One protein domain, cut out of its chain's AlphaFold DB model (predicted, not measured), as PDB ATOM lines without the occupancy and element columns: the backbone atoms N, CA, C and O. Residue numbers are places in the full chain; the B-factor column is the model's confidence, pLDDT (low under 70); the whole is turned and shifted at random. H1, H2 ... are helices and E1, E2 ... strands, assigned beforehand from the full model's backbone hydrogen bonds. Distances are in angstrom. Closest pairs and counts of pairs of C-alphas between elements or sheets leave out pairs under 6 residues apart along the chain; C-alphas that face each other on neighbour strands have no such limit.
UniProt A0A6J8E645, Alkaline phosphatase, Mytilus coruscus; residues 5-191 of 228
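This is residues 5 to 191 of the 228 residues of the protein "Alkaline phosphatase" of Mytilus coruscus (UniProt A0A6J8E645). What shape? With little regular structure, H1 and H2 pack on H3, sheet E1-E5 lies between H3 and H4, and a loop-rich head holds mixed sheet E2-E3-E4. How big? The printed part has 187 residues, 70 in named elements, mixed class; it is only just loose, radius of gyration of the C-alphas 19.7 A, spans 63 by 44 by 33 A.

Which helices touch? H1, residues 17 to 28, touches H3, residues 53 to 73, closest C-alphas Gln 18 and Ala 66, 4.1 A. H2, residues 43 to 49, makes a hairpin with H3. Which strands pair? E1, residues 81 to 84, and E5, residues 163 to 166, are antiparallel, N 83 and O 164 2.8 A apart.

Which anchors? H1 begins at C-alpha 17 (-23.717, -0.356, -34.068); H4, residues 181 to 189, ends at C-alpha 189 (-47.803, 0.884, -42.825). Which others? E2 is residues 91 to 93, E3 121 to 126, E4 147 to 150.

How long? C-alphas 32 and 115, farthest apart, are 64.0 A apart. Any cut? The printed part has none.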
ATOM      1  N   HIS A   5     -14.838   5.374 -31.031       96.75
ATOM      2  CA  HIS A   5     -13.388   5.608 -31.005       96.75
ATOM      3  C   HIS A   5     -12.639   4.882 -29.869       96.75
ATOM      4  O   HIS A   5     -11.426   4.707 -29.948       96.75
ATOM      5  N   GLU A   6     -13.350   4.486 -28.811       97.31
ATOM      6  CA  GLU A   6     -12.834   3.738 -27.655       97.31
ATOM      7  C   GLU A   6     -13.104   2.230 -27.782       97.31
ATOM      8  O   GLU A   6     -12.686   1.452 -26.922       97.31
ATOM      9  N   ARG A   7     -13.830   1.802 -28.822       96.81
ATOM     10  CA  ARG A   7     -14.283   0.424 -28.979       96.81
ATOM     11  C   ARG A   7     -13.104  -0.514 -29.222       96.81
ATOM     12  O   ARG A   7     -12.248  -0.276 -30.075       96.81
ATOM     13  N   ASP A   8     -13.086  -1.619 -28.479       96.38
ATOM     14  CA  ASP A   8     -12.169  -2.723 -28.746       96.38
ATOM     15  C   ASP A   8     -12.617  -3.443 -30.026       96.38
ATOM     16  O   ASP A   8     -13.653  -4.108 -30.053       96.38
ATOM     17  N   ASN A   9     -11.824  -3.288 -31.086       92.56
ATOM     18  CA  ASN A   9     -12.077  -3.867 -32.406       92.56
ATOM     19  C   ASN A   9     -11.451  -5.260 -32.580       92.56
ATOM     20  O   ASN A   9     -11.421  -5.791 -33.692       92.56
ATOM     21  N   THR A  10     -10.897  -5.847 -31.516       93.94
ATOM     22  CA  THR A  10     -10.384  -7.218 -31.548       93.94
ATOM     23  C   THR A  10     -11.532  -8.236 -31.564       93.94
ATOM     24  O   THR A  10     -12.666  -7.908 -31.214       93.94
ATOM     25  N   PRO A  11     -11.269  -9.511 -31.914       91.12
ATOM     26  CA  PRO A  11     -12.304 -10.551 -31.921       91.12
ATOM     27  C   PRO A  11     -13.016 -10.787 -30.579       91.12
ATOM     28  O   PRO A  11     -14.075 -11.409 -30.567       91.12
ATOM     29  N   ASN A  12     -12.439 -10.322 -29.465       93.12
ATOM     30  CA  ASN A  12     -13.007 -10.447 -28.121       93.12
ATOM     31  C   ASN A  12     -13.650  -9.140 -27.617       93.12
ATOM     32  O   ASN A  12     -14.094  -9.096 -26.470       93.12
ATOM     33  N   GLY A  13     -13.645  -8.089 -28.439       95.00
ATOM     34  CA  GLY A  13     -14.178  -6.779 -28.102       95.00
ATOM     35  C   GLY A  13     -15.690  -6.662 -28.305       95.00
ATOM     36  O   GLY A  13     -16.434  -7.642 -28.232       95.00
ATOM     37  N   GLU A  14     -16.152  -5.438 -28.556       96.06
ATOM     38  CA  GLU A  14     -17.575  -5.128 -28.732       96.06
ATOM     39  C   GLU A  14     -17.904  -4.906 -30.225       96.06
ATOM     40  O   GLU A  14     -17.113  -4.282 -30.943       96.06
ATOM     41  N   PRO A  15     -19.068  -5.373 -30.722       97.44
ATOM     42  CA  PRO A  15     -19.511  -5.070 -32.082       97.44
ATOM     43  C   PRO A  15     -19.797  -3.572 -32.238       97.44
ATOM     44  O   PRO A  15     -20.225  -2.918 -31.288       97.44
ATOM     45  N   SER A  16     -19.615  -3.022 -33.438       98.25
ATOM     46  CA  SER A  16     -20.124  -1.681 -33.741       98.25
ATOM     47  C   SER A  16     -21.657  -1.673 -33.824       98.25
ATOM     48  O   SER A  16     -22.297  -2.720 -33.970       98.25
ATOM     49  N   LEU A  17     -22.276  -0.487 -33.804       98.69
ATOM     50  CA  LEU A  17     -23.717  -0.356 -34.068       98.69
ATOM     51  C   LEU A  17     -24.095  -0.900 -35.452       98.69
ATOM     52  O   LEU A  17     -25.147  -1.525 -35.617       98.69
ATOM     53  N   GLN A  18     -23.205  -0.719 -36.430       98.69
ATOM     54  CA  GLN A  18     -23.333  -1.294 -37.759       98.69
ATOM     55  C   GLN A  18     -23.359  -2.832 -37.703       98.69
ATOM     56  O   GLN A  18     -24.293  -3.441 -38.224       98.69
ATOM     57  N   ASP A  19     -22.402  -3.459 -37.014       98.38
ATOM     58  CA  ASP A  19     -22.323  -4.923 -36.885       98.38
ATOM     59  C   ASP A  19     -23.553  -5.498 -36.173       98.38
ATOM     60  O   ASP A  19     -24.118  -6.507 -36.602       98.38
ATOM     61  N   MET A  20     -24.008  -4.838 -35.101       98.75
ATOM     62  CA  MET A  20     -25.223  -5.231 -34.383       98.75
ATOM     63  C   MET A  20     -26.461  -5.152 -35.279       98.75
ATOM     64  O   MET A  20     -27.284  -6.068 -35.270       98.75
ATOM     65  N   THR A  21     -26.572  -4.094 -36.085       98.81
ATOM     66  CA  THR A  21     -27.683  -3.902 -37.026       98.81
ATOM     67  C   THR A  21     -27.690  -4.987 -38.096       98.81
ATOM     68  O   THR A  21     -28.715  -5.640 -38.304       98.81
ATOM     69  N   ILE A  22     -26.536  -5.247 -38.718       98.88
ATOM     70  CA  ILE A  22     -26.366  -6.331 -39.693       98.88
ATOM     71  C   ILE A  22     -26.787  -7.656 -39.061       98.88
ATOM     72  O   ILE A  22     -27.595  -8.397 -39.630       98.88
ATOM     73  N   LYS A  23     -26.306  -7.942 -37.845       98.75
ATOM     74  CA  LYS A  23     -26.602  -9.207 -37.180       98.75
ATOM     75  C   LYS A  23     -28.079  -9.365 -36.835       98.75
ATOM     76  O   LYS A  23     -28.637 -10.449 -37.023       98.75
ATOM     77  N   ALA A  24     -28.721  -8.302 -36.358       98.81
ATOM     78  CA  ALA A  24     -30.150  -8.295 -36.088       98.81
ATOM     79  C   ALA A  24     -30.946  -8.589 -37.368       98.81
ATOM     80  O   ALA A  24     -31.808  -9.470 -37.365       98.81
ATOM     81  N   LEU A  25     -30.603  -7.942 -38.485       98.69
ATOM     82  CA  LEU A  25     -31.260  -8.157 -39.775       98.69
ATOM     83  C   LEU A  25     -31.066  -9.584 -40.305       98.69
ATOM     84  O   LEU A  25     -32.024 -10.185 -40.789       98.69
ATOM     85  N   GLU A  26     -29.876 -10.181 -40.164       98.62
ATOM     86  CA  GLU A  26     -29.624 -11.583 -40.543       98.62
ATOM     87  C   GLU A  26     -30.538 -12.590 -39.829       98.62
ATOM     88  O   GLU A  26     -30.858 -13.653 -40.383       98.62
ATOM     89  N   ILE A  27     -30.907 -12.286 -38.584       98.69
ATOM     90  CA  ILE A  27     -31.768 -13.121 -37.745       98.69
ATOM     91  C   ILE A  27     -33.236 -12.833 -38.064       98.69
ATOM     92  O   ILE A  27     -33.986 -13.758 -38.380       98.69
ATOM     93  N   LEU A  28     -33.636 -11.561 -38.020       98.38
ATOM     94  CA  LEU A  28     -35.028 -11.126 -38.138       98.38
ATOM     95  C   LEU A  28     -35.622 -11.402 -39.523       98.38
ATOM     96  O   LEU A  28     -36.767 -11.847 -39.612       98.38
ATOM     97  N   ARG A  29     -34.835 -11.255 -40.600       96.75
ATOM     98  CA  ARG A  29     -35.297 -11.490 -41.982       96.75
ATOM     99  C   ARG A  29     -35.709 -12.936 -42.280       96.75
ATOM    100  O   ARG A  29     -36.205 -13.225 -43.362       96.75
ATOM    101  N   ARG A  30     -35.463 -13.867 -41.352       97.44
ATOM    102  CA  ARG A  30     -35.878 -15.274 -41.472       97.44
ATOM    103  C   ARG A  30     -37.372 -15.462 -41.207       97.44
ATOM    104  O   ARG A  30     -37.917 -16.487 -41.604       97.44
ATOM    105  N   ASN A  31     -38.027 -14.511 -40.537       97.44
ATOM    106  CA  ASN A  31     -39.471 -14.538 -40.340       97.44
ATOM    107  C   ASN A  31     -40.185 -14.014 -41.591       97.44
ATOM    108  O   ASN A  31     -40.053 -12.839 -41.930       97.44
ATOM    109  N   THR A  32     -40.971 -14.864 -42.252       95.75
ATOM    110  CA  THR A  32     -41.706 -14.471 -43.467       95.75
ATOM    111  C   THR A  32     -42.818 -13.462 -43.182       95.75
ATOM    112  O   THR A  32     -43.083 -12.618 -44.027       95.75
ATOM    113  N   ASN A  33     -43.359 -13.453 -41.955       94.88
ATOM    114  CA  ASN A  33     -44.382 -12.491 -41.523       94.88
ATOM    115  C   ASN A  33     -43.817 -11.076 -41.259       94.88
ATOM    116  O   ASN A  33     -44.537 -10.207 -40.765       94.88
ATOM    117  N   GLY A  34     -42.523 -10.850 -41.510       96.38
ATOM    118  CA  GLY A  34     -41.836  -9.583 -41.264       96.38
ATOM    119  C   GLY A  34     -41.289  -9.426 -39.843       96.38
ATOM    120  O   GLY A  34     -41.297 -10.347 -39.019       96.38
ATOM    121  N   TYR A  35     -40.760  -8.236 -39.563       98.50
ATOM    122  CA  TYR A  35     -40.131  -7.891 -38.292       98.50
ATOM    123  C   TYR A  35     -40.245  -6.391 -38.000       98.50
ATOM    124  O   TYR A  35     -40.499  -5.580 -38.887       98.50
ATOM    125  N   PHE A  36     -40.025  -6.040 -36.738       98.56
ATOM    126  CA  PHE A  36     -39.762  -4.677 -36.292       98.56
ATOM    127  C   PHE A  36     -38.357  -4.654 -35.696       98.56
ATOM    128  O   PHE A  36     -37.996  -5.557 -34.938       98.56
ATOM    129  N   LEU A  37     -37.574  -3.636 -36.044       98.81
ATOM    130  CA  LEU A  37     -36.232  -3.427 -35.520       98.81
ATOM    131  C   LEU A  37     -36.092  -1.965 -35.099       98.81
ATOM    132  O   LEU A  37     -36.348  -1.067 -35.898       98.81
ATOM    133  N   LEU A  38     -35.667  -1.753 -33.855       98.81
ATOM    134  CA  LEU A  38     -35.217  -0.463 -33.346       98.81
ATOM    135  C   LEU A  38     -33.690  -0.495 -33.260       98.81
ATOM    136  O   LEU A  38     -33.129  -1.416 -32.665       98.81
ATOM    137  N   VAL A  39     -33.040   0.500 -33.856       98.75
ATOM    138  CA  VAL A  39     -31.590   0.715 -33.790       98.75
ATOM    139  C   VAL A  39     -31.370   2.108 -33.224       98.75
ATOM    140  O   VAL A  39     -31.936   3.067 -33.741       98.75
ATOM    141  N   GLU A  40     -30.563   2.217 -32.175       98.88
ATOM    142  CA  GLU A  40     -30.381   3.460 -31.428       98.88
ATOM    143  C   GLU A  40     -28.902   3.863 -31.391       98.88
ATOM    144  O   GLU A  40     -28.051   3.120 -30.899       98.88
ATOM    145  N   GLY A  41     -28.599   5.067 -31.878       98.62
ATOM    146  CA  GLY A  41     -27.303   5.729 -31.712       98.62
ATOM    147  C   GLY A  41     -27.166   6.416 -30.350       98.62
ATOM    148  O   GLY A  41     -26.790   7.580 -30.287       98.62
ATOM    149  N   GLY A  42     -27.479   5.728 -29.249       98.06
ATOM    150  CA  GLY A  42     -27.717   6.364 -27.940       98.06
ATOM    151  C   GLY A  42     -26.501   7.044 -27.291       98.06
ATOM    152  O   GLY A  42     -26.618   7.702 -26.265       98.06
ATOM    153  N   ARG A  43     -25.292   6.898 -27.845       98.56
ATOM    154  CA  ARG A  43     -24.101   7.616 -27.358       98.56
ATOM    155  C   ARG A  43     -23.906   8.991 -27.997       98.56
ATOM    156  O   ARG A  43     -23.055   9.732 -27.510       98.56
ATOM    157  N   ILE A  44     -24.697   9.350 -29.010       98.88
ATOM    158  CA  ILE A  44     -24.743  10.718 -29.548       98.88
ATOM    159  C   ILE A  44     -25.108  11.691 -28.416       98.88
ATOM    160  O   ILE A  44     -24.337  12.608 -28.127       98.88
ATOM    161  N   ASP A  45     -26.202  11.396 -27.705       98.81
ATOM    162  CA  ASP A  45     -26.676  12.126 -26.521       98.81
ATOM    163  C   ASP A  45     -25.586  12.257 -25.444       98.81
ATOM    164  O   ASP A  45     -25.186  13.356 -25.053       98.81
ATOM    165  N   HIS A  46     -24.991  11.132 -25.043       98.69
ATOM    166  CA  HIS A  46     -23.919  11.125 -24.046       98.69
ATOM    167  C   HIS A  46     -22.713  11.996 -24.449       98.69
ATOM    168  O   HIS A  46     -22.056  12.595 -23.585       98.69
ATOM    169  N   GLY A  47     -22.399  12.055 -25.747       98.69
ATOM    170  CA  GLY A  47     -21.356  12.917 -26.292       98.69
ATOM    171  C   GLY A  47     -21.691  14.391 -26.077       98.69
ATOM    172  O   GLY A  47     -20.853  15.139 -25.564       98.69
ATOM    173  N   HIS A  48     -22.923  14.787 -26.396       98.81
ATOM    174  CA  HIS A  48     -23.409  16.152 -26.218       98.81
ATOM    175  C   HIS A  48     -23.527  16.560 -24.750       98.81
ATOM    176  O   HIS A  48     -22.990  17.605 -24.393       98.81
ATOM    177  N   HIS A  49     -24.059  15.705 -23.875       98.75
ATOM    178  CA  HIS A  49     -24.074  15.930 -22.425       98.75
ATOM    179  C   HIS A  49     -22.675  16.201 -21.847       98.75
ATOM    180  O   HIS A  49     -22.488  16.997 -20.918       98.75
ATOM    181  N   GLY A  50     -21.660  15.546 -22.416       98.31
ATOM    182  CA  GLY A  50     -20.253  15.772 -22.107       98.31
ATOM    183  C   GLY A  50     -19.623  16.974 -22.817       98.31
ATOM    184  O   GLY A  50     -18.420  17.176 -22.663       98.31
ATOM    185  N   THR A  51     -20.376  17.749 -23.594       98.56
ATOM    186  CA  THR A  51     -19.883  18.783 -24.516       98.56
ATOM    187  C   THR A  51     -18.721  18.297 -25.382       98.56
ATOM    188  O   THR A  51     -17.796  19.055 -25.646       98.56
ATOM    189  N   TYR A  52     -18.721  17.020 -25.770       98.56
ATOM    190  CA  TYR A  52     -17.697  16.396 -26.601       98.56
ATOM    191  C   TYR A  52     -18.200  16.319 -28.043       98.56
ATOM    192  O   TYR A  52     -18.595  15.256 -28.525       98.56
ATOM    193  N   GLY A  53     -18.173  17.447 -28.750       98.25
ATOM    194  CA  GLY A  53     -18.663  17.566 -30.126       98.25
ATOM    195  C   GLY A  53     -18.065  16.521 -31.066       98.25
ATOM    196  O   GLY A  53     -18.794  15.922 -31.847       98.25
ATOM    197  N   ARG A  54     -16.768  16.199 -30.928       98.62
ATOM    198  CA  ARG A  54     -16.143  15.124 -31.713       98.62
ATOM    199  C   ARG A  54     -16.790  13.763 -31.457       98.62
ATOM    200  O   ARG A  54     -17.104  13.060 -32.409       98.62
ATOM    201  N   ARG A  55     -16.991  13.395 -30.187       98.69
ATOM    202  CA  ARG A  55     -17.597  12.106 -29.823       98.69
ATOM    203  C   ARG A  55     -19.026  12.025 -30.353       98.69
ATOM    204  O   ARG A  55     -19.348  11.061 -31.028       98.69
ATOM    205  N   ALA A  56     -19.841  13.056 -30.126       98.81
ATOM    206  CA  ALA A  56     -21.226  13.087 -30.599       98.81
ATOM    207  C   ALA A  56     -21.329  12.945 -32.132       98.81
ATOM    208  O   ALA A  56     -22.118  12.142 -32.636       98.81
ATOM    209  N   LEU A  57     -20.486  13.666 -32.882       98.75
ATOM    210  CA  LEU A  57     -20.455  13.585 -34.344       98.75
ATOM    211  C   LEU A  57     -19.956  12.225 -34.848       98.75
ATOM    212  O   LEU A  57     -20.519  11.691 -35.800       98.75
ATOM    213  N   GLU A  58     -18.937  11.629 -34.226       98.56
ATOM    214  CA  GLU A  58     -18.460  10.300 -34.628       98.56
ATOM    215  C   GLU A  58     -19.469   9.183 -34.308       98.56
ATOM    216  O   GLU A  58     -19.671   8.299 -35.143       98.56
ATOM    217  N   GLU A  59     -20.182   9.255 -33.177       98.88
ATOM    218  CA  GLU A  59     -21.311   8.349 -32.905       98.88
ATOM    219  C   GLU A  59     -22.429   8.527 -33.940       98.88
ATOM    220  O   GLU A  59     -23.017   7.544 -34.392       98.88
ATOM    221  N   THR A  60     -22.682   9.765 -34.377       98.88
ATOM    222  CA  THR A  60     -23.659  10.060 -35.438       98.88
ATOM    223  C   THR A  60     -23.239   9.429 -36.765       98.88
ATOM    224  O   THR A  60     -24.063   8.825 -37.448       98.88
ATOM    225  N   VAL A  61     -21.949   9.481 -37.114       98.81
ATOM    226  CA  VAL A  61     -21.405   8.796 -38.300       98.81
ATOM    227  C   VAL A  61     -21.551   7.275 -38.186       98.81
ATOM    228  O   VAL A  61     -21.848   6.608 -39.175       98.81
ATOM    229  N   MET A  62     -21.354   6.696 -37.000       98.81
ATOM    230  CA  MET A  62     -21.573   5.261 -36.794       98.81
ATOM    231  C   MET A  62     -23.061   4.883 -36.915       98.81
ATOM    232  O   MET A  62     -23.391   3.868 -37.533       98.81
ATOM    233  N   PHE A  63     -23.971   5.716 -36.409       98.94
ATOM    234  CA  PHE A  63     -25.408   5.539 -36.621       98.94
ATOM    235  C   PHE A  63     -25.795   5.627 -38.104       98.94
ATOM    236  O   PHE A  63     -26.515   4.757 -38.592       98.94
ATOM    237  N   ASP A  64     -25.244   6.584 -38.853       98.88
ATOM    238  CA  ASP A  64     -25.452   6.694 -40.303       98.88
ATOM    239  C   ASP A  64     -24.977   5.436 -41.059       98.88
ATOM    240  O   ASP A  64     -25.694   4.898 -41.903       98.88
ATOM    241  N   LYS A  65     -23.828   4.855 -40.683       98.88
ATOM    242  CA  LYS A  65     -23.365   3.565 -41.238       98.88
ATOM    243  C   LYS A  65     -24.310   2.402 -40.927       98.88
ATOM    244  O   LYS A  65     -24.488   1.509 -41.765       98.88
ATOM    245  N   ALA A  66     -24.919   2.389 -39.741       98.81
ATOM    246  CA  ALA A  66     -25.928   1.396 -39.385       98.81
ATOM    247  C   ALA A  66     -27.199   1.560 -40.238       98.81
ATOM    248  O   ALA A  66     -27.701   0.571 -40.776       98.81
ATOM    249  N   VAL A  67     -27.653   2.801 -40.456       98.81
ATOM    250  CA  VAL A  67     -28.756   3.127 -41.377       98.81
ATOM    251  C   VAL A  67     -28.424   2.695 -42.808       98.81
ATOM    252  O   VAL A  67     -29.235   2.012 -43.432       98.81
ATOM    253  N   SER A  68     -27.227   3.008 -43.315       98.81
ATOM    254  CA  SER A  68     -26.773   2.581 -44.649       98.81
ATOM    255  C   SER A  68     -26.786   1.060 -44.790       98.81
ATOM    256  O   SER A  68     -27.248   0.531 -45.794       98.81
ATOM    257  N   SER A  69     -26.351   0.333 -43.760       98.75
ATOM    258  CA  SER A  69     -26.360  -1.134 -43.790       98.75
ATOM    259  C   SER A  69     -27.781  -1.696 -43.779       98.75
ATOM    260  O   SER A  69     -28.072  -2.655 -44.491       98.75
ATOM    261  N   ALA A  70     -28.695  -1.087 -43.017       98.75
ATOM    262  CA  ALA A  70     -30.105  -1.458 -43.053       98.75
ATOM    263  C   ALA A  70     -30.723  -1.207 -44.434       98.75
ATOM    264  O   ALA A  70     -31.463  -2.052 -44.939       98.75
ATOM    265  N   ILE A  71     -30.374  -0.088 -45.070       98.69
ATOM    266  CA  ILE A  71     -30.761   0.239 -46.444       98.69
ATOM    267  C   ILE A  71     -30.268  -0.829 -47.427       98.69
ATOM    268  O   ILE A  71     -31.056  -1.308 -48.236       98.69
ATOM    269  N   ASP A  72     -29.000  -1.227 -47.341       98.62
ATOM    270  CA  ASP A  72     -28.397  -2.188 -48.273       98.62
ATOM    271  C   ASP A  72     -28.938  -3.615 -48.089       98.62
ATOM    272  O   ASP A  72     -28.959  -4.419 -49.024       98.62
ATOM    273  N   MET A  73     -29.389  -3.951 -46.879       98.56
ATOM    274  CA  MET A  73     -29.875  -5.287 -46.523       98.56
ATOM    275  C   MET A  73     -31.391  -5.467 -46.667       98.56
ATOM    276  O   MET A  73     -31.884  -6.581 -46.455       98.56
ATOM    277  N   THR A  74     -32.132  -4.411 -47.002       98.50
ATOM    278  CA  THR A  74     -33.600  -4.430 -47.077       98.50
ATOM    279  C   THR A  74     -34.119  -3.851 -48.390       98.50
ATOM    280  O   THR A  74     -33.417  -3.159 -49.122       98.50
ATOM    281  N   SER A  75     -35.362  -4.182 -48.738       98.12
ATOM    282  CA  SER A  75     -35.998  -3.699 -49.960       98.12
ATOM    283  C   SER A  75     -36.932  -2.546 -49.628       98.12
ATOM    284  O   SER A  75     -37.863  -2.680 -48.841       98.12
ATOM    285  N   GLU A  76     -36.776  -1.420 -50.318       97.50
ATOM    286  CA  GLU A  76     -37.708  -0.294 -50.186       97.50
ATOM    287  C   GLU A  76     -39.145  -0.651 -50.622       97.50
ATOM    288  O   GLU A  76     -40.094   0.067 -50.324       97.50
ATOM    289  N   ARG A  77     -39.344  -1.783 -51.311       97.62
ATOM    290  CA  ARG A  77     -40.686  -2.245 -51.701       97.62
ATOM    291  C   ARG A  77     -41.496  -2.802 -50.532       97.62
ATOM    292  O   ARG A  77     -42.719  -2.808 -50.619       97.62
ATOM    293  N   ASP A  78     -40.837  -3.301 -49.489       97.44
ATOM    294  CA  ASP A  78     -41.483  -4.009 -48.375       97.44
ATOM    295  C   ASP A  78     -41.030  -3.535 -46.988       97.44
ATOM    296  O   ASP A  78     -41.646  -3.902 -45.988       97.44
ATOM    297  N   THR A  79     -40.008  -2.683 -46.913       98.75
ATOM    298  CA  THR A  79     -39.432  -2.212 -45.655       98.75
ATOM    299  C   THR A  79     -39.579  -0.699 -45.537       98.75
ATOM    300  O   THR A  79     -39.041   0.050 -46.352       98.75
ATOM    301  N   LEU A  80     -40.304  -0.245 -44.509       98.81
ATOM    302  CA  LEU A  80     -40.342   1.158 -44.096       98.81
ATOM    303  C   LEU A  80     -39.186   1.410 -43.121       98.81
ATOM    304  O   LEU A  80     -39.189   0.873 -42.014       98.81
ATOM    305  N   ILE A  81     -38.224   2.239 -43.524       98.88
ATOM    306  CA  ILE A  81     -37.164   2.739 -42.641       98.88
ATOM    307  C   ILE A  81     -37.528   4.167 -42.250       98.88
ATOM    308  O   ILE A  81     -37.771   5.000 -43.126       98.88
ATOM    309  N   VAL A  82     -37.545   4.437 -40.945       98.81
ATOM    310  CA  VAL A  82     -37.721   5.775 -40.372       98.81
ATOM    311  C   VAL A  82     -36.503   6.094 -39.514       98.81
ATOM    312  O   VAL A  82     -36.133   5.292 -38.659       98.81
ATOM    313  N   VAL A  83     -35.892   7.252 -39.747       98.88
ATOM    314  CA  VAL A  83     -34.777   7.789 -38.960       98.88
ATOM    315  C   VAL A  83     -35.232   9.096 -38.334       98.88
ATOM    316  O   VAL A  83     -35.777   9.961 -39.016       98.88
ATOM    317  N   THR A  84     -35.036   9.231 -37.030       98.81
ATOM    318  CA  THR A  84     -35.441  10.409 -36.264       98.81
ATOM    319  C   THR A  84     -34.593  10.521 -34.999       98.81
ATOM    320  O   THR A  84     -33.765   9.645 -34.745       98.81
ATOM    321  N   ALA A  85     -34.814  11.575 -34.220       98.81
ATOM    322  CA  ALA A  85     -34.280  11.730 -32.874       98.81
ATOM    323  C   ALA A  85     -35.431  11.779 -31.858       98.81
ATOM    324  O   ALA A  85     -36.581  12.072 -32.195       98.81
ATOM    325  N   ASP A  86     -35.129  11.472 -30.607       98.62
ATOM    326  CA  ASP A  86     -36.042  11.649 -29.485       98.62
ATOM    327  C   ASP A  86     -36.093  13.112 -29.012       98.62
ATOM    328  O   ASP A  86     -37.171  13.599 -28.666       98.62
ATOM    329  N   HIS A  87     -34.962  13.818 -29.066       98.81
ATOM    330  CA  HIS A  87     -34.824  15.263 -28.843       98.81
ATOM    331  C   HIS A  87     -33.531  15.806 -29.485       98.81
ATOM    332  O   HIS A  87     -32.784  15.071 -30.129       98.81
ATOM    333  N   SER A  88     -33.274  17.106 -29.321       98.75
ATOM    334  CA  SER A  88     -32.023  17.753 -29.735       98.75
ATOM    335  C   SER A  88     -31.143  18.103 -28.524       98.75
ATOM    336  O   SER A  88     -31.409  17.668 -27.401       98.75
ATOM    337  N   HIS A  89     -30.100  18.900 -28.746       98.88
ATOM    338  CA  HIS A  89     -29.147  19.418 -27.761       98.88
ATOM    339  C   HIS A  89     -28.905  20.905 -27.985       98.88
ATOM    340  O   HIS A  89     -29.101  21.410 -29.089       98.88
ATOM    341  N   VAL A  90     -28.410  21.626 -26.973       98.69
ATOM    342  CA  VAL A  90     -28.058  23.054 -27.116       98.69
ATOM    343  C   VAL A  90     -26.734  23.237 -27.868       98.69
ATOM    344  O   VAL A  90     -25.938  24.120 -27.557       98.69
ATOM    345  N   PHE A  91     -26.488  22.379 -28.850       98.69
ATOM    346  CA  PHE A  91     -25.340  22.338 -29.730       98.69
ATOM    347  C   PHE A  91     -25.572  23.260 -30.924       98.69
ATOM    348  O   PHE A  91     -26.589  23.167 -31.609       98.69
ATOM    349  N   ALA A  92     -24.611  24.132 -31.206       98.31
ATOM    350  CA  ALA A  92     -24.682  25.024 -32.350       98.31
ATOM    351  C   ALA A  92     -23.432  24.914 -33.220       98.31
ATOM    352  O   ALA A  92     -22.303  24.816 -32.731       98.31
ATOM    353  N   MET A  93     -23.664  24.988 -34.529       97.75
ATOM    354  CA  MET A  93     -22.647  25.185 -35.555       97.75
ATOM    355  C   MET A  93     -22.747  26.632 -36.035       97.75
ATOM    356  O   MET A  93     -23.768  27.029 -36.593       97.75
ATOM    357  N   GLY A  94     -21.709  27.426 -35.800       95.06
ATOM    358  CA  GLY A  94     -21.697  28.852 -36.104       95.06
ATOM    359  C   GLY A  94     -20.365  29.339 -36.664       95.06
ATOM    360  O   GLY A  94     -19.566  28.565 -37.194       95.06
ATOM    361  N   GLY A  95     -20.150  30.650 -36.542       93.62
ATOM    362  CA  GLY A  95     -19.047  31.351 -37.195       93.62
ATOM    363  C   GLY A  95     -19.235  31.454 -38.710       93.62
ATOM    364  O   GLY A  95     -20.300  31.143 -39.248       93.62
ATOM    365  N   TYR A  96     -18.179  31.873 -39.403       95.81
ATOM    366  CA  TYR A  96     -18.132  31.917 -40.869       95.81
ATOM    367  C   TYR A  96     -16.976  31.068 -41.429       95.81
ATOM    368  O   TYR A  96     -16.147  31.586 -42.181       95.81
ATOM    369  N   PRO A  97     -16.878  29.768 -41.071       96.81
ATOM    370  CA  PRO A  97     -15.797  28.915 -41.548       96.81
ATOM    371  C   PRO A  97     -15.824  28.792 -43.076       96.81
ATOM    372  O   PRO A  97     -16.879  28.684 -43.708       96.81
ATOM    373  N   THR A  98     -14.642  28.782 -43.688       96.50
ATOM    374  CA  THR A  98     -14.501  28.560 -45.129       96.50
ATOM    375  C   THR A  98     -14.887  27.125 -45.495       96.50
ATOM    376  O   THR A  98     -14.817  26.194 -44.690       96.50
ATOM    377  N   ARG A  99     -15.285  26.902 -46.752       96.81
ATOM    378  CA  ARG A  99     -15.542  25.543 -47.246       96.81
ATOM    379  C   ARG A  99     -14.271  24.697 -47.104       96.81
ATOM    380  O   ARG A  99     -13.263  25.003 -47.729       96.81
ATOM    381  N   GLY A 100     -14.370  23.598 -46.360       96.62
ATOM    382  CA  GLY A 100     -13.250  22.683 -46.114       96.62
ATOM    383  C   GLY A 100     -12.506  22.940 -44.803       96.62
ATOM    384  O   GLY A 100     -11.681  22.108 -44.433       96.62
ATOM    385  N   ASN A 101     -12.823  24.020 -44.081       97.44
ATOM    386  CA  ASN A 101     -12.386  24.181 -42.700       97.44
ATOM    387  C   ASN A 101     -12.989  23.053 -41.844       97.44
ATOM    388  O   ASN A 101     -14.158  22.683 -41.990       97.44
ATOM    389  N   ASP A 102     -12.148  22.451 -41.008       97.12
ATOM    390  CA  ASP A 102     -12.503  21.294 -40.193       97.12
ATOM    391  C   ASP A 102     -13.580  21.681 -39.177       97.12
ATOM    392  O   ASP A 102     -13.412  22.651 -38.437       97.12
ATOM    393  N   ILE A 103     -14.666  20.908 -39.101       98.06
ATOM    394  CA  ILE A 103     -15.769  21.205 -38.186       98.06
ATOM    395  C   ILE A 103     -15.340  21.168 -36.711       98.06
ATOM    396  O   ILE A 103     -15.917  21.865 -35.888       98.06
ATOM    397  N   LEU A 104     -14.291  20.414 -36.374       97.94
ATOM    398  CA  LEU A 104     -13.714  20.353 -35.027       97.94
ATOM    399  C   LEU A 104     -12.643  21.432 -34.800       97.94
ATOM    400  O   LEU A 104     -12.074  21.532 -33.712       97.94
ATOM    401  N   GLY A 105     -12.304  22.190 -35.839       96.94
ATOM    402  CA  GLY A 105     -11.257  23.194 -35.833       96.94
ATOM    403  C   GLY A 105     -11.694  24.544 -35.273       96.94
ATOM    404  O   GLY A 105     -12.864  24.805 -34.984       96.94
ATOM    405  N   LEU A 106     -10.697  25.417 -35.151       97.81
ATOM    406  CA  LEU A 106     -10.913  26.852 -35.020       97.81
ATOM    407  C   LEU A 106     -11.441  27.407 -36.345       97.81
ATOM    408  O   LEU A 106     -11.048  26.920 -37.412       97.81
ATOM    409  N   VAL A 107     -12.276  28.441 -36.265       97.12
ATOM    410  CA  VAL A 107     -12.699  29.196 -37.448       97.12
ATOM    411  C   VAL A 107     -11.472  29.875 -38.055       97.12
ATOM    412  O   VAL A 107     -10.766  30.639 -37.397       97.12
ATOM    413  N   GLU A 108     -11.178  29.553 -39.312       93.94
ATOM    414  CA  GLU A 108     -10.039  30.126 -40.029       93.94
ATOM    415  C   GLU A 108     -10.309  31.576 -40.448       93.94
ATOM    416  O   GLU A 108     -11.378  31.892 -40.964       93.94
ATOM    417  N   ASN A 109      -9.292  32.436 -40.326       92.06
ATOM    418  CA  ASN A 109      -9.334  33.857 -40.710       92.06
ATOM    419  C   ASN A 109     -10.336  34.718 -39.927       92.06
ATOM    420  O   ASN A 109     -10.674  35.810 -40.381       92.06
ATOM    421  N   ASP A 110     -10.774  34.256 -38.759       95.88
ATOM    422  CA  ASP A 110     -11.652  35.007 -37.873       95.88
ATOM    423  C   ASP A 110     -11.212  34.852 -36.411       95.88
ATOM    424  O   ASP A 110     -10.626  33.840 -36.019       95.88
ATOM    425  N   ILE A 111     -11.474  35.873 -35.603       96.81
ATOM    426  CA  ILE A 111     -11.232  35.885 -34.157       96.81
ATOM    427  C   ILE A 111     -12.416  36.561 -33.479       96.81
ATOM    428  O   ILE A 111     -13.053  37.432 -34.061       96.81
ATOM    429  N   ALA A 112     -12.717  36.177 -32.243       97.38
ATOM    430  CA  ALA A 112     -13.780  36.839 -31.500       97.38
ATOM    431  C   ALA A 112     -13.352  38.253 -31.056       97.38
ATOM    432  O   ALA A 112     -12.162  38.575 -31.025       97.38
ATOM    433  N   ASP A 113     -14.318  39.079 -30.645       97.44
ATOM    434  CA  ASP A 113     -14.092  40.468 -30.198       97.44
ATOM    435  C   ASP A 113     -13.152  40.586 -28.983       97.44
ATOM    436  O   ASP A 113     -12.561  41.637 -28.737       97.44
ATOM    437  N   ASP A 114     -12.985  39.500 -28.225       96.56
ATOM    438  CA  ASP A 114     -12.024  39.383 -27.124       96.56
ATOM    439  C   ASP A 114     -10.578  39.110 -27.591       96.56
ATOM    440  O   ASP A 114      -9.670  38.965 -26.771       96.56
ATOM    441  N   GLY A 115     -10.350  39.047 -28.906       97.56
ATOM    442  CA  GLY A 115      -9.055  38.795 -29.530       97.56
ATOM    443  C   GLY A 115      -8.606  37.333 -29.493       97.56
ATOM    444  O   GLY A 115      -7.471  37.044 -29.875       97.56
ATOM    445  N   MET A 116      -9.449  36.401 -29.033       97.56
ATOM    446  CA  MET A 116      -9.105  34.984 -28.911       97.56
ATOM    447  C   MET A 116      -9.755  34.143 -30.032       97.56
ATOM    448  O   MET A 116     -10.895  34.400 -30.435       97.56
ATOM    449  N   PRO A 117      -9.091  33.079 -30.521       97.88
ATOM    450  CA  PRO A 117      -9.681  32.163 -31.499       97.88
ATOM    451  C   PRO A 117     -10.860  31.379 -30.901       97.88
ATOM    452  O   PRO A 117     -10.901  31.152 -29.689       97.88
ATOM    453  N   TYR A 118     -11.804  30.939 -31.734       98.00
ATOM    454  CA  TYR A 118     -12.993  30.178 -31.323       98.00
ATOM    455  C   TYR A 118     -13.291  29.023 -32.295       98.00
ATOM    456  O   TYR A 118     -12.826  29.028 -33.435       98.00
ATOM    457  N   THR A 119     -14.024  28.007 -31.835       98.19
ATOM    458  CA  THR A 119     -14.441  26.850 -32.646       98.19
ATOM    459  C   THR A 119     -15.768  27.098 -33.349       98.19
ATOM    460  O   THR A 119     -16.638  27.779 -32.811       98.19
ATOM    461  N   SER A 120     -15.970  26.462 -34.507       97.88
ATOM    462  CA  SER A 120     -17.271  26.454 -35.198       97.88
ATOM    463  C   SER A 120     -18.376  25.812 -34.351       97.88
ATOM    464  O   SER A 120     -19.544  26.166 -34.478       97.88
ATOM    465  N   LEU A 121     -18.007  24.859 -33.491       98.44
ATOM    466  CA  LEU A 121     -18.917  24.167 -32.582       98.44
ATOM    467  C   LEU A 121     -18.909  24.814 -31.201       98.44
ATOM    468  O   LEU A 121     -17.840  24.977 -30.606       98.44
ATOM    469  N   VAL A 122     -20.091  25.101 -30.667       98.19
ATOM    470  CA  VAL A 122     -20.294  25.621 -29.306       98.19
ATOM    471  C   VAL A 122     -21.541  25.003 -28.679       98.19
ATOM    472  O   VAL A 122     -22.366  24.416 -29.379       98.19
ATOM    473  N   TYR A 123     -21.687  25.156 -27.364       98.75
ATOM    474  CA  TYR A 123     -22.899  24.762 -26.645       98.75
ATOM    475  C   TYR A 123     -23.538  25.943 -25.906       98.75
ATOM    476  O   TYR A 123     -22.861  26.866 -25.457       98.75
ATOM    477  N   GLY A 124     -24.855  25.911 -25.719       98.62
ATOM    478  CA  GLY A 124     -25.562  26.883 -24.884       98.62
ATOM    479  C   GLY A 124     -25.164  26.769 -23.408       98.62
ATOM    480  O   GLY A 124     -24.935  27.776 -22.739       98.62
ATOM    481  N   ASN A 125     -25.014  25.546 -22.899       98.62
ATOM    482  CA  ASN A 125     -24.562  25.275 -21.538       98.62
ATOM    483  C   ASN A 125     -23.655  24.035 -21.474       98.62
ATOM    484  O   ASN A 125     -23.593  23.260 -22.422       98.62
ATOM    485  N   GLY A 126     -22.884  23.894 -20.396       98.06
ATOM    486  CA  GLY A 126     -21.926  22.801 -20.248       98.06
ATOM    487  C   GLY A 126     -20.739  23.129 -19.348       98.06
ATOM    488  O   GLY A 126     -20.739  24.110 -18.611       98.06
ATOM    489  N   ARG A 127     -19.713  22.274 -19.347       94.75
ATOM    490  CA  ARG A 127     -18.644  22.337 -18.330       94.75
ATOM    491  C   ARG A 127     -17.544  23.352 -18.611       94.75
ATOM    492  O   ARG A 127     -16.827  23.718 -17.684       94.75
ATOM    493  N   VAL A 128     -17.358  23.740 -19.868       95.62
ATOM    494  CA  VAL A 128     -16.230  24.577 -20.291       95.62
ATOM    495  C   VAL A 128     -16.728  25.974 -20.613       95.62
ATOM    496  O   VAL A 128     -17.673  26.136 -21.378       95.62
ATOM    497  N   GLN A 129     -16.097  26.978 -20.015       95.06
ATOM    498  CA  GLN A 129     -16.324  28.389 -20.320       95.06
ATOM    499  C   GLN A 129     -15.225  28.916 -21.251       95.06
ATOM    500  O   GLN A 129     -14.277  28.203 -21.574       95.06
ATOM    501  N   ARG A 130     -15.372  30.166 -21.697       95.38
ATOM    502  CA  ARG A 130     -14.469  30.817 -22.649       95.38
ATOM    503  C   ARG A 130     -13.008  30.780 -22.184       95.38
ATOM    504  O   ARG A 130     -12.675  31.303 -21.125       95.38
ATOM    505  N   GLU A 131     -12.139  30.235 -23.031       94.19
ATOM    506  CA  GLU A 131     -10.683  30.224 -22.859       94.19
ATOM    507  C   GLU A 131      -9.963  30.573 -24.172       94.19
ATOM    508  O   GLU A 131     -10.574  30.578 -25.247       94.19
ATOM    509  N   ASN A 132      -8.659  30.865 -24.090       96.69
ATOM    510  CA  ASN A 132      -7.830  31.083 -25.271       96.69
ATOM    511  C   ASN A 132      -7.415  29.738 -25.884       96.69
ATOM    512  O   ASN A 132      -6.658  28.984 -25.278       96.69
ATOM    513  N   LEU A 133      -7.862  29.472 -27.112       97.56
ATOM    514  CA  LEU A 133      -7.605  28.211 -27.808       97.56
ATOM    515  C   LEU A 133      -6.302  28.197 -28.628       97.56
ATOM    516  O   LEU A 133      -6.054  27.250 -29.377       97.56
ATOM    517  N   THR A 134      -5.446  29.221 -28.526       96.50
ATOM    518  CA  THR A 134      -4.133  29.213 -29.190       96.50
ATOM    519  C   THR A 134      -3.298  28.014 -28.728       96.50
ATOM    520  O   THR A 134      -2.972  27.881 -27.553       96.50
ATOM    521  N   GLY A 135      -2.925  27.144 -29.670       96.00
ATOM    522  CA  GLY A 135      -2.142  25.934 -29.388       96.00
ATOM    523  C   GLY A 135      -2.944  24.775 -28.785       96.00
ATOM    524  O   GLY A 135      -2.370  23.716 -28.538       96.00
ATOM    525  N   VAL A 136      -4.255  24.934 -28.577       97.56
ATOM    526  CA  VAL A 136      -5.133  23.862 -28.097       97.56
ATOM    527  C   VAL A 136      -5.485  22.924 -29.250       97.56
ATOM    528  O   VAL A 136      -5.901  23.355 -30.327       97.56
ATOM    529  N   ASN A 137      -5.352  21.615 -29.025       98.00
ATOM    530  CA  ASN A 137      -5.817  20.610 -29.973       98.00
ATOM    531  C   ASN A 137      -7.337  20.423 -29.855       98.00
ATOM    532  O   ASN A 137      -7.811  19.522 -29.166       98.00
ATOM    533  N   THR A 138      -8.108  21.244 -30.565       97.88
ATOM    534  CA  THR A 138      -9.580  21.169 -30.569       97.88
ATOM    535  C   THR A 138     -10.133  19.897 -31.225       97.88
ATOM    536  O   THR A 138     -11.317  19.595 -31.112       97.88
ATOM    537  N   ARG A 139      -9.270  19.121 -31.893       97.69
ATOM    538  CA  ARG A 139      -9.616  17.835 -32.505       97.69
ATOM    539  C   ARG A 139      -9.483  16.675 -31.529       97.69
ATOM    540  O   ARG A 139      -9.810  15.558 -31.906       97.69
ATOM    541  N   ASP A 140      -8.965  16.869 -30.320       98.19
ATOM    542  CA  ASP A 140      -8.843  15.776 -29.355       98.19
ATOM    543  C   ASP A 140     -10.224  15.198 -28.993       98.19
ATOM    544  O   ASP A 140     -11.204  15.929 -28.864       98.19
ATOM    545  N   PHE A 141     -10.319  13.882 -28.797       98.00
ATOM    546  CA  PHE A 141     -11.566  13.234 -28.370       98.00
ATOM    547  C   PHE A 141     -12.052  13.680 -26.990       98.00
ATOM    548  O   PHE A 141     -13.230  13.527 -26.665       98.00
ATOM    549  N   ASN A 142     -11.151  14.217 -26.174       97.50
ATOM    550  CA  ASN A 142     -11.436  14.778 -24.863       97.50
ATOM    551  C   ASN A 142     -11.556  16.303 -24.891       97.50
ATOM    552  O   ASN A 142     -11.773  16.904 -23.836       97.50
ATOM    553  N   TYR A 143     -11.435  16.942 -26.059       98.31
ATOM    554  CA  TYR A 143     -11.709  18.366 -26.172       98.31
ATOM    555  C   TYR A 143     -13.202  18.624 -25.960       98.31
ATOM    556  O   TYR A 143     -14.060  17.997 -26.588       98.31
ATOM    557  N   ARG A 144     -13.498  19.559 -25.058       98.38
ATOM    558  CA  ARG A 144     -14.852  19.988 -24.723       98.38
ATOM    559  C   ARG A 144     -15.074  21.387 -25.267       98.38
ATOM    560  O   ARG A 144     -14.330  22.299 -24.916       98.38
ATOM    561  N   GLN A 145     -16.084  21.555 -26.109       98.44
ATOM    562  CA  GLN A 145     -16.392  22.861 -26.685       98.44
ATOM    563  C   GLN A 145     -16.823  23.849 -25.599       98.44
ATOM    564  O   GLN A 145     -17.417  23.481 -24.584       98.44
ATOM    565  N   THR A 146     -16.534  25.126 -25.851       97.69
ATOM    566  CA  THR A 146     -16.968  26.229 -24.993       97.69
ATOM    567  C   THR A 146     -18.494  26.295 -24.919       97.69
ATOM    568  O   THR A 146     -19.197  26.049 -25.902       97.69
ATOM    569  N   SER A 147     -18.986  26.672 -23.742       97.94
ATOM    570  CA  SER A 147     -20.394  26.880 -23.446       97.94
ATOM    571  C   SER A 147     -20.656  28.227 -22.774       97.94
ATOM    572  O   SER A 147     -19.776  28.770 -22.100       97.94
ATOM    573  N   ALA A 148     -21.860  28.775 -22.961       97.69
ATOM    574  CA  ALA A 148     -22.218  30.080 -22.400       97.69
ATOM    575  C   ALA A 148     -22.565  30.009 -20.901       97.69
ATOM    576  O   ALA A 148     -22.157  30.878 -20.131       97.69
ATOM    577  N   VAL A 149     -23.289  28.971 -20.468       98.31
ATOM    578  CA  VAL A 149     -23.685  28.774 -19.062       98.31
ATOM    579  C   VAL A 149     -23.023  27.528 -18.483       98.31
ATOM    580  O   VAL A 149     -23.146  26.438 -19.034       98.31
ATOM    581  N   TYR A 150     -22.361  27.663 -17.330       98.00
ATOM    582  CA  TYR A 150     -21.730  26.514 -16.682       98.00
ATOM    583  C   TYR A 150     -22.768  25.523 -16.144       98.00
ATOM    584  O   TYR A 150     -23.591  25.877 -15.299       98.00
ATOM    585  N   MET A 151     -22.670  24.266 -16.570       98.06
ATOM    586  CA  MET A 151     -23.439  23.135 -16.059       98.06
ATOM    587  C   MET A 151     -22.577  21.870 -16.017       98.06
ATOM    588  O   MET A 151     -21.709  21.643 -16.859       98.06
ATOM    589  N   SER A 152     -22.818  21.003 -15.031       97.06
ATOM    590  CA  SER A 152     -22.112  19.719 -14.916       97.06
ATOM    591  C   SER A 152     -22.493  18.718 -16.014       97.06
ATOM    592  O   SER A 152     -21.781  17.743 -16.240       97.06
ATOM    593  N   SER A 153     -23.615  18.928 -16.678       98.12
ATOM    594  CA  SER A 153     -24.017  18.211 -17.879       98.12
ATOM    595  C   SER A 153     -24.665  19.236 -18.779       98.12
ATOM    596  O   SER A 153     -25.426  20.069 -18.285       98.12
ATOM    597  N   GLU A 154     -24.337  19.195 -20.060       98.75
ATOM    598  CA  GLU A 154     -25.109  19.938 -21.045       98.75
ATOM    599  C   GLU A 154     -26.557  19.413 -21.081       98.75
ATOM    600  O   GLU A 154     -26.821  18.299 -20.619       98.75
ATOM    601  N   THR A 155     -27.510  20.231 -21.526       98.75
ATOM    602  CA  THR A 155     -28.941  19.896 -21.546       98.75
ATOM    603  C   THR A 155     -29.447  19.565 -22.943       98.75
ATOM    604  O   THR A 155     -29.039  20.200 -23.908       98.75
ATOM    605  N   HIS A 156     -30.479  18.723 -23.031       98.81
ATOM    606  CA  HIS A 156     -31.267  18.597 -24.260       98.81
ATOM    607  C   HIS A 156     -31.819  19.961 -24.714       98.81
ATOM    608  O   HIS A 156     -31.973  20.888 -23.907       98.81
ATOM    609  N   ALA A 157     -32.174  20.053 -25.990       98.69
ATOM    610  CA  ALA A 157     -32.892  21.180 -26.565       98.69
ATOM    611  C   ALA A 157     -34.271  20.755 -27.090       98.69
ATOM    612  O   ALA A 157     -34.527  19.577 -27.349       98.69
ATOM    613  N   GLY A 158     -35.189  21.724 -27.118       98.50
ATOM    614  CA  GLY A 158     -36.622  21.509 -27.328       98.50
ATOM    615  C   GLY A 158     -37.142  21.995 -28.677       98.50
ATOM    616  O   GLY A 158     -38.347  22.191 -28.810       98.50
ATOM    617  N   GLU A 159     -36.262  22.273 -29.637       98.69
ATOM    618  CA  GLU A 159     -36.660  22.519 -31.017       98.69
ATOM    619  C   GLU A 159     -37.062  21.225 -31.734       98.69
ATOM    620  O   GLU A 159     -36.695  20.117 -31.336       98.69
ATOM    621  N   ASP A 160     -37.817  21.383 -32.819       98.62
ATOM    622  CA  ASP A 160     -38.262  20.272 -33.650       98.62
ATOM    623  C   ASP A 160     -37.072  19.503 -34.245       98.62
ATOM    624  O   ASP A 160     -36.118  20.086 -34.763       98.62
ATOM    625  N   ILE A 161     -37.179  18.174 -34.250       98.38
ATOM    626  CA  ILE A 161     -36.195  17.272 -34.858       98.38
ATOM    627  C   ILE A 161     -36.671  16.762 -36.227       98.38
ATOM    628  O   ILE A 161     -37.877  16.699 -36.492       98.38
ATOM    629  N   PRO A 162     -35.756  16.386 -37.137       98.19
ATOM    630  CA  PRO A 162     -36.149  15.851 -38.430       98.19
ATOM    631  C   PRO A 162     -36.664  14.409 -38.327       98.19
ATOM    632  O   PRO A 162     -36.225  13.600 -37.502       98.19
ATOM    633  N   VAL A 163     -37.559  14.060 -39.249       98.69
ATOM    634  CA  VAL A 163     -37.956  12.679 -39.529       98.69
ATOM    635  C   VAL A 163     -37.638  12.391 -40.991       98.69
ATOM    636  O   VAL A 163     -38.181  13.033 -41.888       98.69
ATOM    637  N   TYR A 164     -36.772  11.414 -41.237       98.69
ATOM    638  CA  TYR A 164     -36.485  10.895 -42.569       98.69
ATOM    639  C   TYR A 164     -37.177   9.549 -42.737       98.69
ATOM    640  O   TYR A 164     -37.146   8.715 -41.833       98.69
ATOM    641  N   ALA A 165     -37.787   9.313 -43.895       98.62
ATOM    642  CA  ALA A 165     -38.493   8.068 -44.157       98.62
ATOM    643  C   ALA A 165     -38.315   7.599 -45.599       98.62
ATOM    644  O   ALA A 165     -38.273   8.406 -46.526       98.62
ATOM    645  N   ARG A 166     -38.261   6.279 -45.782       98.44
ATOM    646  CA  ARG A 166     -38.245   5.607 -47.091       98.44
ATOM    647  C   ARG A 166     -39.000   4.287 -47.027       98.44
ATOM    648  O   ARG A 166     -39.034   3.655 -45.974       98.44
ATOM    649  N   GLY A 167     -39.576   3.861 -48.146       98.50
ATOM    650  CA  GLY A 167     -40.357   2.624 -48.226       98.50
ATOM    651  C   GLY A 167     -41.874   2.807 -48.122       98.50
ATOM    652  O   GLY A 167     -42.380   3.924 -48.308       98.50
ATOM    653  N   PRO A 168     -42.634   1.725 -47.867       98.12
ATOM    654  CA  PRO A 168     -44.091   1.743 -47.903       98.12
ATOM    655  C   PRO A 168     -44.682   2.791 -46.961       98.12
ATOM    656  O   PRO A 168     -44.336   2.859 -45.786       98.12
ATOM    657  N   MET A 169     -45.598   3.605 -47.490       98.00
ATOM    658  CA  MET A 169     -46.286   4.682 -46.763       98.00
ATOM    659  C   MET A 169     -45.391   5.812 -46.219       98.00
ATOM    660  O   MET A 169     -45.892   6.679 -45.508       98.00
ATOM    661  N   SER A 170     -44.110   5.875 -46.599       98.38
ATOM    662  CA  SER A 170     -43.190   6.954 -46.185       98.38
ATOM    663  C   SER A 170     -43.692   8.363 -46.536       98.38
ATOM    664  O   SER A 170     -43.458   9.300 -45.782       98.38
ATOM    665  N   HIS A 171     -44.477   8.509 -47.611       98.25
ATOM    666  CA  HIS A 171     -45.118   9.769 -48.016       98.25
ATOM    667  C   HIS A 171     -46.085  10.368 -46.974       98.25
ATOM    668  O   HIS A 171     -46.472  11.529 -47.103       98.25
ATOM    669  N   LEU A 172     -46.493   9.605 -45.953       98.31
ATOM    670  CA  LEU A 172     -47.293  10.118 -44.835       98.31
ATOM    671  C   LEU A 172     -46.462  10.965 -43.857       98.31
ATOM    672  O   LEU A 172     -47.021  11.796 -43.149       98.31
ATOM    673  N   LEU A 173     -45.137  10.796 -43.833       98.00
ATOM    674  CA  LEU A 173     -44.217  11.560 -42.986       98.00
ATOM    675  C   LEU A 173     -43.749  12.820 -43.729       98.00
ATOM    676  O   LEU A 173     -42.594  12.941 -44.124       98.00
ATOM    677  N   THR A 174     -44.683  13.744 -43.964       97.38
ATOM    678  CA  THR A 174     -44.434  15.039 -44.622       97.38
ATOM    679  C   THR A 174     -45.030  16.193 -43.817       97.38
ATOM    680  O   THR A 174     -46.134  16.072 -43.299       97.38
ATOM    681  N   GLY A 175     -44.327  17.325 -43.720       97.25
ATOM    682  CA  GLY A 175     -44.748  18.468 -42.894       97.25
ATOM    683  C   GLY A 175     -44.317  18.345 -41.427       97.25
ATOM    684  O   GLY A 175     -43.370  17.624 -41.123       97.25
ATOM    685  N   THR A 176     -45.003  19.063 -40.533       98.31
ATOM    686  CA  THR A 176     -44.727  19.081 -39.085       98.31
ATOM    687  C   THR A 176     -45.748  18.225 -38.349       98.31
ATOM    688  O   THR A 176     -46.952  18.370 -38.570       98.31
ATOM    689  N   HIS A 177     -45.271  17.355 -37.461       98.31
ATOM    690  CA  HIS A 177     -46.100  16.419 -36.707       98.31
ATOM    691  C   HIS A 177     -45.674  16.360 -35.248       98.31
ATOM    692  O   HIS A 177     -44.507  16.542 -34.925       98.31
ATOM    693  N   GLU A 178     -46.618  15.991 -34.390       98.69
ATOM    694  CA  GLU A 178     -46.310  15.501 -33.047       98.69
ATOM    695  C   GLU A 178     -45.436  14.242 -33.129       98.69
ATOM    696  O   GLU A 178     -45.708  13.357 -33.941       98.69
ATOM    697  N   GLN A 179     -44.451  14.085 -32.240       98.38
ATOM    698  CA  GLN A 179     -43.561  12.911 -32.235       98.38
ATOM    699  C   GLN A 179     -44.336  11.582 -32.123       98.38
ATOM    700  O   GLN A 179     -43.972  10.572 -32.730       98.38
ATOM    701  N   SER A 180     -45.475  11.595 -31.418       98.50
ATOM    702  CA  SER A 180     -46.389  10.447 -31.305       98.50
ATOM    703  C   SER A 180     -46.957   9.961 -32.648       98.50
ATOM    704  O   SER A 180     -47.403   8.818 -32.750       98.50
ATOM    705  N   TYR A 181     -46.908  10.779 -33.701       98.62
ATOM    706  CA  TYR A 181     -47.356  10.418 -35.043       98.62
ATOM    707  C   TYR A 181     -46.504   9.310 -35.678       98.62
ATOM    708  O   TYR A 181     -47.037   8.452 -36.386       98.62
ATOM    709  N   ILE A 182     -45.201   9.266 -35.377       98.62
ATOM    710  CA  ILE A 182     -44.246   8.309 -35.951       98.62
ATOM    711  C   ILE A 182     -44.694   6.849 -35.739       98.62
ATOM    712  O   ILE A 182     -44.916   6.147 -36.733       98.62
ATOM    713  N   PRO A 183     -44.922   6.364 -34.499       98.19
ATOM    714  CA  PRO A 183     -45.379   4.992 -34.287       98.19
ATOM    715  C   PRO A 183     -46.773   4.726 -34.874       98.19
ATOM    716  O   PRO A 183     -47.068   3.587 -35.242       98.19
ATOM    717  N   HIS A 184     -47.632   5.744 -35.016       98.31
ATOM    718  CA  HIS A 184     -48.924   5.588 -35.687       98.31
ATOM    719  C   HIS A 184     -48.767   5.319 -37.187       98.31
ATOM    720  O   HIS A 184     -49.433   4.413 -37.699       98.31
ATOM    721  N   VAL A 185     -47.871   6.033 -37.876       98.12
ATOM    722  CA  VAL A 185     -47.550   5.770 -39.288       98.12
ATOM    723  C   VAL A 185     -46.914   4.395 -39.451       98.12
ATOM    724  O   VAL A 185     -47.353   3.629 -40.307       98.12
ATOM    725  N   MET A 186     -45.952   4.030 -38.597       98.50
ATOM    726  CA  MET A 186     -45.323   2.704 -38.641       98.50
ATOM    727  C   MET A 186     -46.359   1.588 -38.445       98.50
ATOM    728  O   MET A 186     -46.400   0.624 -39.211       98.50
ATOM    729  N   ALA A 187     -47.261   1.743 -37.470       98.12
ATOM    730  CA  ALA A 187     -48.328   0.779 -37.228       98.12
ATOM    731  C   ALA A 187     -49.336   0.703 -38.386       98.12
ATOM    732  O   ALA A 187     -49.907  -0.359 -38.638       98.12
ATOM    733  N   TYR A 188     -49.599   1.827 -39.057       97.69
ATOM    734  CA  TYR A 188     -50.464   1.892 -40.231       97.69
ATOM    735  C   TYR A 188     -49.829   1.182 -41.429       97.69
ATOM    736  O   TYR A 188     -50.463   0.299 -42.003       97.69
ATOM    737  N   ALA A 189     -48.566   1.490 -41.737       96.94
ATOM    738  CA  ALA A 189     -47.803   0.884 -42.825       96.94
ATOM    739  C   ALA A 189     -47.665  -0.639 -42.670       96.94
ATOM    740  O   ALA A 189     -47.818  -1.374 -43.640       96.94
ATOM    741  N   ALA A 190     -47.441  -1.114 -41.441       96.56
ATOM    742  CA  ALA A 190     -47.310  -2.538 -41.135       96.56
ATOM    743  C   ALA A 190     -48.654  -3.250 -40.877       96.56
ATOM    744  O   ALA A 190     -48.677  -4.447 -40.599       96.56
ATOM    745  N   CYS A 191     -49.786  -2.536 -40.922       95.94
ATOM    746  CA  CYS A 191     -51.118  -3.089 -40.650       95.94
ATOM    747  C   CYS A 191     -51.231  -3.843 -39.315       95.94
ATOM    748  O   CYS A 191     -51.929  -4.854 -39.193       95.94
TER     749      CYS A 191